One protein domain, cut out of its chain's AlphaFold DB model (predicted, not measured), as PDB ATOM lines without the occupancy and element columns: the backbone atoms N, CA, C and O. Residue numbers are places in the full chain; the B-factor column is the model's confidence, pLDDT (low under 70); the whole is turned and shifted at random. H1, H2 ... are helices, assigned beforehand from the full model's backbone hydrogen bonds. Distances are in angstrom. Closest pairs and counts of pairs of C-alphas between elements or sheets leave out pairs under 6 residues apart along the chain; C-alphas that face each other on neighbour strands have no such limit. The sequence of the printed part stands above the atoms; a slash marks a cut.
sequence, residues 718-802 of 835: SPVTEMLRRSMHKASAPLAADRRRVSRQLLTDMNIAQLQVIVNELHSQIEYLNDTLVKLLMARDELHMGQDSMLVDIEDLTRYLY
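This is residues 718 to 802 of the 835 residues of the protein "schwannomin-interacting protein 1 homolog isoform X3" of Trichoplusia ni (UniProt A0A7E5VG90). A small compact head holds H1, H2, the loop of residues 731 to 743 and the first part of H3; the rest of this very long helix, residues 767 to 802, sticks out as a free arm. The printed part has 85 residues, with three named helices in the order H1, H2, H3 and no named strand, an all helix domain. It is extended, with a radius of gyration of the C-alphas of 23.4 A, and spans 76 by 25 by 16 A, the arm making the length.

H1, residues 719 to 730, touches H3, residues 752 to 802, at residues 757 to 765 of H3 alone; their closest C-alphas, of Ser 727 and Ile 758, are 5.0 A apart. They run opposite ways at a shallow tilt of 34 degrees, only just short of steep. H2, residues 744 to 748, is apart from H1. H2 and H3 are close but not clearly touching, the closest C-alphas, of Leu 747 and Leu 755, being 7.5 A apart. In H1, H2 and H3 every O i to N i+4 pair is within hydrogen-bond range.

H1 begins at C-alpha 719 (17.615, 2.022, 41.248) and is 16.6 A long. H2 is 6.3 A long. H3, 73.2 A long, ends at C-alpha 802 (-4.393, -30.705, 6.370).

The C-alphas farthest apart, of Asp 749 and Tyr 802, are 76.1 A apart. The link from H1 to H2 is long. The printed part has no cut; pLDDT is under 70 at residue 737.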
ATOM      1  N   SER A 718      15.040   6.067  42.143       83.56
ATOM      2  CA  SER A 718      15.751   5.423  41.030       83.56
ATOM      3  C   SER A 718      16.670   4.294  41.532       83.56
ATOM      4  O   SER A 718      17.420   4.524  42.485       83.56
ATOM      5  N   PRO A 719      16.707   3.112  40.878       84.94
ATOM      6  CA  PRO A 719      17.615   2.022  41.248       84.94
ATOM      7  C   PRO A 719      19.092   2.443  41.322       84.94
ATOM      8  O   PRO A 719      19.825   1.976  42.189       84.94
ATOM      9  N   VAL A 720      19.517   3.375  40.459       88.25
ATOM     10  CA  VAL A 720      20.888   3.912  40.451       88.25
ATOM     11  C   VAL A 720      21.149   4.789  41.680       88.25
ATOM     12  O   VAL A 720      22.203   4.679  42.300       88.25
ATOM     13  N   THR A 721      20.181   5.618  42.083       87.75
ATOM     14  CA  THR A 721      20.280   6.429  43.310       87.75
ATOM     15  C   THR A 721      20.308   5.547  44.559       87.75
ATOM     16  O   THR A 721      21.053   5.852  45.485       87.75
ATOM     17  N   GLU A 722      19.571   4.434  44.582       87.88
ATOM     18  CA  GLU A 722      19.604   3.488  45.708       87.88
ATOM     19  C   GLU A 722      20.944   2.735  45.797       87.88
ATOM     20  O   GLU A 722      21.541   2.655  46.870       87.88
ATOM     21  N   MET A 723      21.489   2.280  44.661       88.81
ATOM     22  CA  MET A 723      22.844   1.714  44.575       88.81
ATOM     23  C   MET A 723      23.919   2.700  45.069       88.81
ATOM     24  O   MET A 723      24.803   2.326  45.848       88.81
ATOM     25  N   LEU A 724      23.838   3.966  44.646       89.50
ATOM     26  CA  LEU A 724      24.744   5.022  45.102       89.50
ATOM     27  C   LEU A 724      24.596   5.260  46.610       89.50
ATOM     28  O   LEU A 724      25.598   5.253  47.321       89.50
ATOM     29  N   ARG A 725      23.367   5.395  47.122       89.56
ATOM     30  CA  ARG A 725      23.080   5.575  48.556       89.56
ATOM     31  C   ARG A 725      23.670   4.443  49.401       89.56
ATOM     32  O   ARG A 725      24.318   4.718  50.409       89.56
ATOM     33  N   ARG A 726      23.524   3.190  48.958       88.69
ATOM     34  CA  ARG A 726      24.120   2.003  49.592       88.69
ATOM     35  C   ARG A 726      25.654   2.052  49.605       88.69
ATOM     36  O   ARG A 726      26.256   1.832  50.654       88.69
ATOM     37  N   SER A 727      26.284   2.382  48.478       91.38
ATOM     38  CA  SER A 727      27.752   2.460  48.369       91.38
ATOM     39  C   SER A 727      28.334   3.584  49.239       91.38
ATOM     40  O   SER A 727      29.307   3.377  49.961       91.38
ATOM     41  N   MET A 728      27.677   4.748  49.253       89.06
ATOM     42  CA  MET A 728      28.014   5.903  50.095       89.06
ATOM     43  C   MET A 728      27.863   5.588  51.595       89.06
ATOM     44  O   MET A 728      28.749   5.895  52.395       89.06
ATOM     45  N   HIS A 729      26.786   4.894  51.984       89.25
ATOM     46  CA  HIS A 729      26.598   4.405  53.355       89.25
ATOM     47  C   HIS A 729      27.694   3.408  53.765       89.25
ATOM     48  O   HIS A 729      28.205   3.479  54.881       89.25
ATOM     49  N   LYS A 730      28.104   2.496  52.870       87.69
ATOM     50  CA  LYS A 730      29.179   1.521  53.136       87.69
ATOM     51  C   LYS A 730      30.555   2.180  53.328       87.69
ATOM     52  O   LYS A 730      31.383   1.638  54.051       87.69
ATOM     53  N   ALA A 731      30.772   3.362  52.751       87.00
ATOM     54  CA  ALA A 731      31.962   4.194  52.953       87.00
ATOM     55  C   ALA A 731      31.880   5.146  54.170       87.00
ATOM     56  O   ALA A 731      32.734   6.026  54.334       87.00
ATOM     57  N   SER A 732      30.862   4.977  55.023       84.62
ATOM     58  CA  SER A 732      30.573   5.809  56.204       84.62
ATOM     59  C   SER A 732      30.306   7.290  55.896       84.62
ATOM     60  O   SER A 732      30.489   8.143  56.761       84.62
ATOM     61  N   ALA A 733      29.843   7.599  54.682       82.06
ATOM     62  CA  ALA A 733      29.497   8.948  54.235       82.06
ATOM     63  C   ALA A 733      28.068   8.964  53.648       82.06
ATOM     64  O   ALA A 733      27.898   9.069  52.431       82.06
ATOM     65  N   PRO A 734      27.020   8.787  54.477       79.69
ATOM     66  CA  PRO A 734      25.649   8.631  53.999       79.69
ATOM     67  C   PRO A 734      25.148   9.887  53.274       79.69
ATOM     68  O   PRO A 734      25.197  10.997  53.799       79.69
ATOM     69  N   LEU A 735      24.616   9.697  52.065       81.56
ATOM     70  CA  LEU A 735      23.998  10.767  51.288       81.56
ATOM     71  C   LEU A 735      22.623  11.121  51.883       81.56
ATOM     72  O   LEU A 735      21.818  10.225  52.152       81.56
ATOM     73  N   ALA A 736      22.350  12.417  52.072       77.69
ATOM     74  CA  ALA A 736      21.066  12.903  52.582       77.69
ATOM     75  C   ALA A 736      19.892  12.363  51.747       77.69
ATOM     76  O   ALA A 736      19.994  12.281  50.525       77.69
ATOM     77  N   ALA A 737      18.776  12.014  52.399       69.69
ATOM     78  CA  ALA A 737      17.680  11.258  51.778       69.69
ATOM     79  C   ALA A 737      17.162  11.876  50.464       69.69
ATOM     80  O   ALA A 737      16.891  11.141  49.514       69.69
ATOM     81  N   ASP A 738      17.092  13.207  50.413       72.81
ATOM     82  CA  ASP A 738      16.598  13.991  49.279       72.81
ATOM     83  C   ASP A 738      17.649  14.216  48.167       72.81
ATOM     84  O   ASP A 738      17.316  14.344  46.988       72.81
ATOM     85  N   ARG A 739      18.952  14.173  48.494       75.88
ATOM     86  CA  ARG A 739      20.022  14.340  47.495       75.88
ATOM     87  C   ARG A 739      20.105  13.096  46.606       75.88
ATOM     88  O   ARG A 739      20.600  12.045  47.004       75.88
ATOM     89  N   ARG A 740      19.653  13.230  45.355       77.50
ATOM     90  CA  ARG A 740      19.620  12.141  44.352       77.50
ATOM     91  C   ARG A 740      20.958  11.877  43.651       77.50
ATOM     92  O   ARG A 740      21.088  10.862  42.963       77.50
ATOM     93  N   ARG A 741      21.925  12.791  43.794       81.56
ATOM     94  CA  ARG A 741      23.249  12.785  43.146       81.56
ATOM     95  C   ARG A 741      24.342  13.006  44.195       81.56
ATOM     96  O   ARG A 741      24.132  13.740  45.158       81.56
ATOM     97  N   VAL A 742      25.513  12.411  43.980       85.38
ATOM     98  CA  VAL A 742      26.728  12.699  44.757       85.38
ATOM     99  C   VAL A 742      27.398  13.940  44.153       85.38
ATOM    100  O   VAL A 742      27.562  14.003  42.934       85.38
ATOM    101  N   SER A 743      27.757  14.935  44.969       87.62
ATOM    102  CA  SER A 743      28.458  16.135  44.488       87.62
ATOM    103  C   SER A 743      29.964  15.891  44.353       87.62
ATOM    104  O   SER A 743      30.534  15.041  45.037       87.62
ATOM    105  N   ARG A 744      30.634  16.670  43.490       87.00
ATOM    106  CA  ARG A 744      32.099  16.618  43.344       87.00
ATOM    107  C   ARG A 744      32.810  16.920  44.667       87.00
ATOM    108  O   ARG A 744      33.740  16.199  45.009       87.00
ATOM    109  N   GLN A 745      32.332  17.923  45.407       86.56
ATOM    110  CA  GLN A 745      32.882  18.321  46.705       86.56
ATOM    111  C   GLN A 745      32.852  17.160  47.714       86.56
ATOM    112  O   GLN A 745      33.875  16.796  48.287       86.56
ATOM    113  N   LEU A 746      31.706  16.477  47.819       86.06
ATOM    114  CA  LEU A 746      31.530  15.320  48.702       86.06
ATOM    115  C   LEU A 746      32.457  14.139  48.351       86.06
ATOM    116  O   LEU A 746      32.686  13.294  49.207       86.06
ATOM    117  N   LEU A 747      32.995  14.065  47.128       88.44
ATOM    118  CA  LEU A 747      34.002  13.069  46.738       88.44
ATOM    119  C   LEU A 747      35.443  13.554  46.952       88.44
ATOM    120  O   LEU A 747      36.301  12.735  47.263       88.44
ATOM    121  N   THR A 748      35.728  14.852  46.801       89.75
ATOM    122  CA  THR A 748      37.070  15.405  47.069       89.75
ATOM    123  C   THR A 748      37.408  15.453  48.555       89.75
ATOM    124  O   THR A 748      38.581  15.364  48.903       89.75
ATOM    125  N   ASP A 749      36.394  15.529  49.419       88.75
ATOM    126  CA  ASP A 749      36.561  15.553  50.877       88.75
ATOM    127  C   ASP A 749      36.711  14.144  51.493       88.75
ATOM    128  O   ASP A 749      36.942  14.005  52.695       88.75
ATOM    129  N   MET A 750      36.600  13.080  50.685       89.31
ATOM    130  CA  MET A 750      36.785  11.696  51.133       89.31
ATOM    131  C   MET A 750      38.236  11.228  51.062       89.31
ATOM    132  O   MET A 750      38.976  11.504  50.118       89.31
ATOM    133  N   ASN A 751      38.615  10.384  52.021       93.38
ATOM    134  CA  ASN A 751      39.869   9.647  51.957       93.38
ATOM    135  C   ASN A 751      39.839   8.612  50.809       93.38
ATOM    136  O   ASN A 751      38.816   7.973  50.557       93.38
ATOM    137  N   ILE A 752      40.993   8.359  50.185       93.81
ATOM    138  CA  ILE A 752      41.212   7.333  49.148       93.81
ATOM    139  C   ILE A 752      40.641   5.970  49.579       93.81
ATOM    140  O   ILE A 752      40.022   5.275  48.778       93.81
ATOM    141  N   ALA A 753      40.777   5.606  50.859       92.81
ATOM    142  CA  ALA A 753      40.216   4.367  51.403       92.81
ATOM    143  C   ALA A 753      38.673   4.306  51.338       92.81
ATOM    144  O   ALA A 753      38.116   3.243  51.076       92.81
ATOM    145  N   GLN A 754      37.977   5.430  51.536       92.75
ATOM    146  CA  GLN A 754      36.515   5.509  51.427       92.75
ATOM    147  C   GLN A 754      36.077   5.438  49.963       92.75
ATOM    148  O   GLN A 754      35.184   4.662  49.627       92.75
ATOM    149  N   LEU A 755      36.768   6.166  49.078       94.00
ATOM    150  CA  LEU A 755      36.542   6.099  47.632       94.00
ATOM    151  C   LEU A 755      36.740   4.670  47.097       94.00
ATOM    152  O   LEU A 755      35.918   4.191  46.319       94.00
ATOM    153  N   GLN A 756      37.755   3.943  47.577       94.25
ATOM    154  CA  GLN A 756      37.968   2.536  47.223       94.25
ATOM    155  C   GLN A 756      36.818   1.630  47.694       94.25
ATOM    156  O   GLN A 756      36.442   0.708  46.973       94.25
ATOM    157  N   VAL A 757      36.220   1.885  48.865       94.81
ATOM    158  CA  VAL A 757      35.037   1.141  49.339       94.81
ATOM    159  C   VAL A 757      33.812   1.408  48.457       94.81
ATOM    160  O   VAL A 757      33.100   0.459  48.131       94.81
ATOM    161  N   ILE A 758      33.597   2.656  48.015       93.25
ATOM    162  CA  ILE A 758      32.528   3.002  47.057       93.25
ATOM    163  C   ILE A 758      32.749   2.261  45.733       93.25
ATOM    164  O   ILE A 758      31.848   1.578  45.254       93.25
ATOM    165  N   VAL A 759      33.953   2.362  45.159       94.19
ATOM    166  CA  VAL A 759      34.311   1.721  43.884       94.19
ATOM    167  C   VAL A 759      34.157   0.201  43.960       94.19
ATOM    168  O   VAL A 759      33.601  -0.399  43.044       94.19
ATOM    169  N   ASN A 760      34.575  -0.428  45.062       95.38
ATOM    170  CA  ASN A 760      34.443  -1.874  45.240       95.38
ATOM    171  C   ASN A 760      32.971  -2.319  45.350       95.38
ATOM    172  O   ASN A 760      32.603  -3.300  44.710       95.38
ATOM    173  N   GLU A 761      32.118  -1.608  46.101       94.88
ATOM    174  CA  GLU A 761      30.679  -1.938  46.171       94.88
ATOM    175  C   GLU A 761      29.992  -1.749  44.812       94.88
ATOM    176  O   GLU A 761      29.183  -2.587  44.417       94.88
ATOM    177  N   LEU A 762      30.347  -0.696  44.064       94.56
ATOM    178  CA  LEU A 762      29.828  -0.473  42.714       94.56
ATOM    179  C   LEU A 762      30.278  -1.569  41.739       94.56
ATOM    180  O   LEU A 762      29.447  -2.063  40.980       94.56
ATOM    181  N   HIS A 763      31.541  -2.007  41.780       95.38
ATOM    182  CA  HIS A 763      32.012  -3.127  40.958       95.38
ATOM    183  C   HIS A 763      31.284  -4.437  41.294       95.38
ATOM    184  O   HIS A 763      30.763  -5.071  40.380       95.38
ATOM    185  N   SER A 764      31.150  -4.802  42.574       95.69
ATOM    186  CA  SER A 764      30.381  -5.995  42.970       95.69
ATOM    187  C   SER A 764      28.891  -5.888  42.616       95.69
ATOM    188  O   SER A 764      28.252  -6.894  42.307       95.69
ATOM    189  N   GLN A 765      28.314  -4.681  42.619       95.06
ATOM    190  CA  GLN A 765      26.929  -4.477  42.200       95.06
ATOM    191  C   GLN A 765      26.756  -4.571  40.674       95.06
ATOM    192  O   GLN A 765      25.733  -5.093  40.228       95.06
ATOM    193  N   ILE A 766      27.739  -4.121  39.884       95.06
ATOM    194  CA  ILE A 766      27.795  -4.312  38.423       95.06
ATOM    195  C   ILE A 766      27.944  -5.800  38.087       95.06
ATOM    196  O   ILE A 766      27.188  -6.314  37.269       95.06
ATOM    197  N   GLU A 767      28.861  -6.500  38.756       96.19
ATOM    198  CA  GLU A 767      29.068  -7.946  38.627       96.19
ATOM    199  C   GLU A 767      27.760  -8.709  38.887       96.19
ATOM    200  O   GLU A 767      27.274  -9.399  37.996       96.19
ATOM    201  N   TYR A 768      27.106  -8.470  40.030       95.94
ATOM    202  CA  TYR A 768      25.799  -9.054  40.360       95.94
ATOM    203  C   TYR A 768      24.704  -8.747  39.320       95.94
ATOM    204  O   TYR A 768      23.872  -9.609  39.019       95.94
ATOM    205  N   LEU A 769      24.662  -7.524  38.778       95.75
ATOM    206  CA  LEU A 769      23.669  -7.137  37.769       95.75
ATOM    207  C   LEU A 769      23.928  -7.820  36.423       95.75
ATOM    208  O   LEU A 769      22.968  -8.262  35.793       95.75
ATOM    209  N   ASN A 770      25.189  -7.978  36.018       97.25
ATOM    210  CA  ASN A 770      25.569  -8.745  34.832       97.25
ATOM    211  C   ASN A 770      25.205 -10.228  35.002       97.25
ATOM    212  O   ASN A 770      24.583 -10.817  34.121       97.25
ATOM    213  N   ASP A 771      25.501 -10.802  36.169       97.25
ATOM    214  CA  ASP A 771      25.152 -12.177  36.539       97.25
ATOM    215  C   ASP A 771      23.629 -12.413  36.499       97.25
ATOM    216  O   ASP A 771      23.143 -13.445  36.035       97.25
ATOM    217  N   THR A 772      22.858 -11.423  36.959       97.31
ATOM    218  CA  THR A 772      21.388 -11.427  36.921       97.31
ATOM    219  C   THR A 772      20.862 -11.275  35.493       97.31
ATOM    220  O   THR A 772      19.932 -11.981  35.109       97.31
ATOM    221  N   LEU A 773      21.469 -10.403  34.681       97.25
ATOM    222  CA  LEU A 773      21.126 -10.217  33.270       97.25
ATOM    223  C   LEU A 773      21.359 -11.502  32.466       97.25
ATOM    224  O   LEU A 773      20.470 -11.909  31.726       97.25
ATOM    225  N   VAL A 774      22.497 -12.179  32.651       98.12
ATOM    226  CA  VAL A 774      22.782 -13.470  31.998       98.12
ATOM    227  C   VAL A 774      21.734 -14.517  32.381       98.12
ATOM    228  O   VAL A 774      21.180 -15.165  31.499       98.12
ATOM    229  N   LYS A 775      21.373 -14.632  33.667       97.06
ATOM    230  CA  LYS A 775      20.328 -15.569  34.129       97.06
ATOM    231  C   LYS A 775      18.951 -15.256  33.531       97.06
ATOM    232  O   LYS A 775      18.236 -16.175  33.143       97.06
ATOM    233  N   LEU A 776      18.590 -13.976  33.408       96.12
ATOM    234  CA  LEU A 776      17.337 -13.550  32.772       96.12
ATOM    235  C   LEU A 776      17.336 -13.776  31.252       96.12
ATOM    236  O   LEU A 776      16.300 -14.144  30.704       96.12
ATOM    237  N   LEU A 777      18.477 -13.609  30.576       97.19
ATOM    238  CA  LEU A 777      18.628 -13.937  29.155       97.19
ATOM    239  C   LEU A 777      18.529 -15.450  28.919       97.19
ATOM    240  O   LEU A 777      17.781 -15.867  28.045       97.19
ATOM    241  N   MET A 778      19.179 -16.274  29.747       96.12
ATOM    242  CA  MET A 778      19.042 -17.735  29.686       96.12
ATOM    243  C   MET A 778      17.592 -18.185  29.908       96.12
ATOM    244  O   MET A 778      17.093 -19.010  29.152       96.12
ATOM    245  N   ALA A 779      16.888 -17.609  30.889       96.88
ATOM    246  CA  ALA A 779      15.476 -17.913  31.134       96.88
ATOM    247  C   ALA A 779      14.558 -17.442  29.987       96.88
ATOM    248  O   ALA A 779      13.597 -18.130  29.644       96.88
ATOM    249  N   ARG A 780      14.854 -16.295  29.358       96.06
ATOM    250  CA  ARG A 780      14.176 -15.840  28.133       96.06
ATOM    251  C   ARG A 780      14.395 -16.832  26.988       96.06
ATOM    252  O   ARG A 780      13.446 -17.153  26.283       96.06
ATOM    253  N   ASP A 781      15.617 -17.319  26.817       96.25
ATOM    254  CA  ASP A 781      15.977 -18.207  25.710       96.25
ATOM    255  C   ASP A 781      15.411 -19.621  25.914       96.25
ATOM    256  O   ASP A 781      14.925 -20.223  24.960       96.25
ATOM    257  N   GLU A 782      15.336 -20.111  27.155       96.62
ATOM    258  CA  GLU A 782      14.599 -21.333  27.509       96.62
ATOM    259  C   GLU A 782      13.087 -21.189  27.239       96.62
ATOM    260  O   GLU A 782      12.467 -22.100  26.684       96.62
ATOM    261  N   LEU A 783      12.492 -20.027  27.544       95.19
ATOM    262  CA  LEU A 783      11.097 -19.730  27.201       95.19
ATOM    263  C   LEU A 783      10.871 -19.638  25.683       95.19
ATOM    264  O   LEU A 783       9.858 -20.147  25.205       95.19
ATOM    265  N   HIS A 784      11.802 -19.057  24.918       95.62
ATOM    266  CA  HIS A 784      11.741 -19.062  23.453       95.62
ATOM    267  C   HIS A 784      11.887 -20.477  22.882       95.62
ATOM    268  O   HIS A 784      11.075 -20.866  22.054       95.62
ATOM    269  N   MET A 785      12.809 -21.305  23.381       94.44
ATOM    270  CA  MET A 785      12.908 -22.713  22.970       94.44
ATOM    271  C   MET A 785      11.634 -23.514  23.300       94.44
ATOM    272  O   MET A 785      11.228 -24.384  22.526       94.44
ATOM    273  N   GLY A 786      10.975 -23.213  24.424       95.06
ATOM    274  CA  GLY A 786       9.665 -23.773  24.768       95.06
ATOM    275  C   GLY A 786       8.545 -23.300  23.833       95.06
ATOM    276  O   GLY A 786       7.702 -24.104  23.430       95.06
ATOM    277  N   GLN A 787       8.558 -22.021  23.448       95.06
ATOM    278  CA  GLN A 787       7.644 -21.444  22.460       95.06
ATOM    279  C   GLN A 787       7.851 -22.071  21.074       95.06
ATOM    280  O   GLN A 787       6.878 -22.500  20.462       95.06
ATOM    281  N   ASP A 788       9.092 -22.187  20.605       94.06
ATOM    282  CA  ASP A 788       9.437 -22.778  19.311       94.06
ATOM    283  C   ASP A 788       9.039 -24.258  19.251       94.06
ATOM    284  O   ASP A 788       8.450 -24.698  18.266       94.06
ATOM    285  N   SER A 789       9.260 -25.026  20.330       95.00
ATOM    286  CA  SER A 789       8.762 -26.408  20.415       95.00
ATOM    287  C   SER A 789       7.237 -26.473  20.313       95.00
ATOM    288  O   SER A 789       6.719 -27.351  19.632       95.00
ATOM    289  N   MET A 790       6.516 -25.546  20.954       94.38
ATOM    290  CA  MET A 790       5.053 -25.482  20.878       94.38
ATOM    291  C   MET A 790       4.569 -25.074  19.479       94.38
ATOM    292  O   MET A 790       3.564 -25.600  19.008       94.38
ATOM    293  N   LEU A 791       5.276 -24.166  18.800       93.31
ATOM    294  CA  LEU A 791       4.978 -23.783  17.420       93.31
ATOM    295  C   LEU A 791       5.199 -24.954  16.454       93.31
ATOM    296  O   LEU A 791       4.361 -25.157  15.582       93.31
ATOM    297  N   VAL A 792       6.240 -25.769  16.653       94.25
ATOM    298  CA  VAL A 792       6.450 -27.013  15.891       94.25
ATOM    299  C   VAL A 792       5.356 -28.044  16.186       94.25
ATOM    300  O   VAL A 792       4.805 -28.604  15.245       94.25
ATOM    301  N   ASP A 793       4.966 -28.255  17.450       93.56
ATOM    302  CA  ASP A 793       3.857 -29.165  17.794       93.56
ATOM    303  C   ASP A 793       2.517 -28.699  17.161       93.56
ATOM    304  O   ASP A 793       1.703 -29.520  16.729       93.56
ATOM    305  N   ILE A 794       2.290 -27.380  17.054       90.50
ATOM    306  CA  ILE A 794       1.144 -26.779  16.344       90.50
ATOM    307  C   ILE A 794       1.272 -26.954  14.824       90.50
ATOM    308  O   ILE A 794       0.272 -27.236  14.159       90.50
ATOM    309  N   GLU A 795       2.469 -26.797  14.259       91.94
ATOM    310  CA  GLU A 795       2.719 -26.970  12.828       91.94
ATOM    311  C   GLU A 795       2.518 -28.430  12.404       91.94
ATOM    312  O   GLU A 795       1.793 -28.681  11.445       91.94
ATOM    313  N   ASP A 796       3.063 -29.393  13.151       93.25
ATOM    314  CA  ASP A 796       2.870 -30.830  12.922       93.25
ATOM    315  C   ASP A 796       1.389 -31.224  13.039       93.25
ATOM    316  O   ASP A 796       0.877 -31.955  12.187       93.25
ATOM    317  N   LEU A 797       0.656 -30.691  14.026       92.06
ATOM    318  CA  LEU A 797      -0.793 -30.895  14.136       92.06
ATOM    319  C   LEU A 797      -1.552 -30.279  12.949       92.06
ATOM    320  O   LEU A 797      -2.483 -30.892  12.429       92.06
ATOM    321  N   THR A 798      -1.154 -29.093  12.489       88.88
ATOM    322  CA  THR A 798      -1.790 -28.410  11.349       88.88
ATOM    323  C   THR A 798      -1.508 -29.143  10.036       88.88
ATOM    324  O   THR A 798      -2.426 -29.356   9.244       88.88
ATOM    325  N   ARG A 799      -0.270 -29.612   9.832       90.50
ATOM    326  CA  ARG A 799       0.146 -30.477   8.716       90.50
ATOM    327  C   ARG A 799      -0.613 -31.803   8.729       90.50
ATOM    328  O   ARG A 799      -1.093 -32.226   7.680       90.50
ATOM    329  N   TYR A 800      -0.767 -32.431   9.898       90.50
ATOM    330  CA  TYR A 800      -1.555 -33.653  10.061       90.50
ATOM    331  C   TYR A 800      -3.027 -33.427   9.701       90.50
ATOM    332  O   TYR A 800      -3.562 -34.163   8.876       90.50
ATOM    333  N   LEU A 801      -3.660 -32.382  10.247       85.75
ATOM    334  CA  LEU A 801      -5.048 -32.039   9.929       85.75
ATOM    335  C   LEU A 801      -5.226 -31.797   8.424       85.75
ATOM    336  O   LEU A 801      -6.089 -32.423   7.810       85.75
ATOM    337  N   TYR A 802      -4.369 -30.975   7.810       80.38
ATOM    338  CA  TYR A 802      -4.393 -30.705   6.370       80.38
ATOM    339  C   TYR A 802      -4.243 -31.989   5.535       80.38
ATOM    340  O   TYR A 802      -5.015 -32.214   4.606       80.38
TER     341      TYR A 802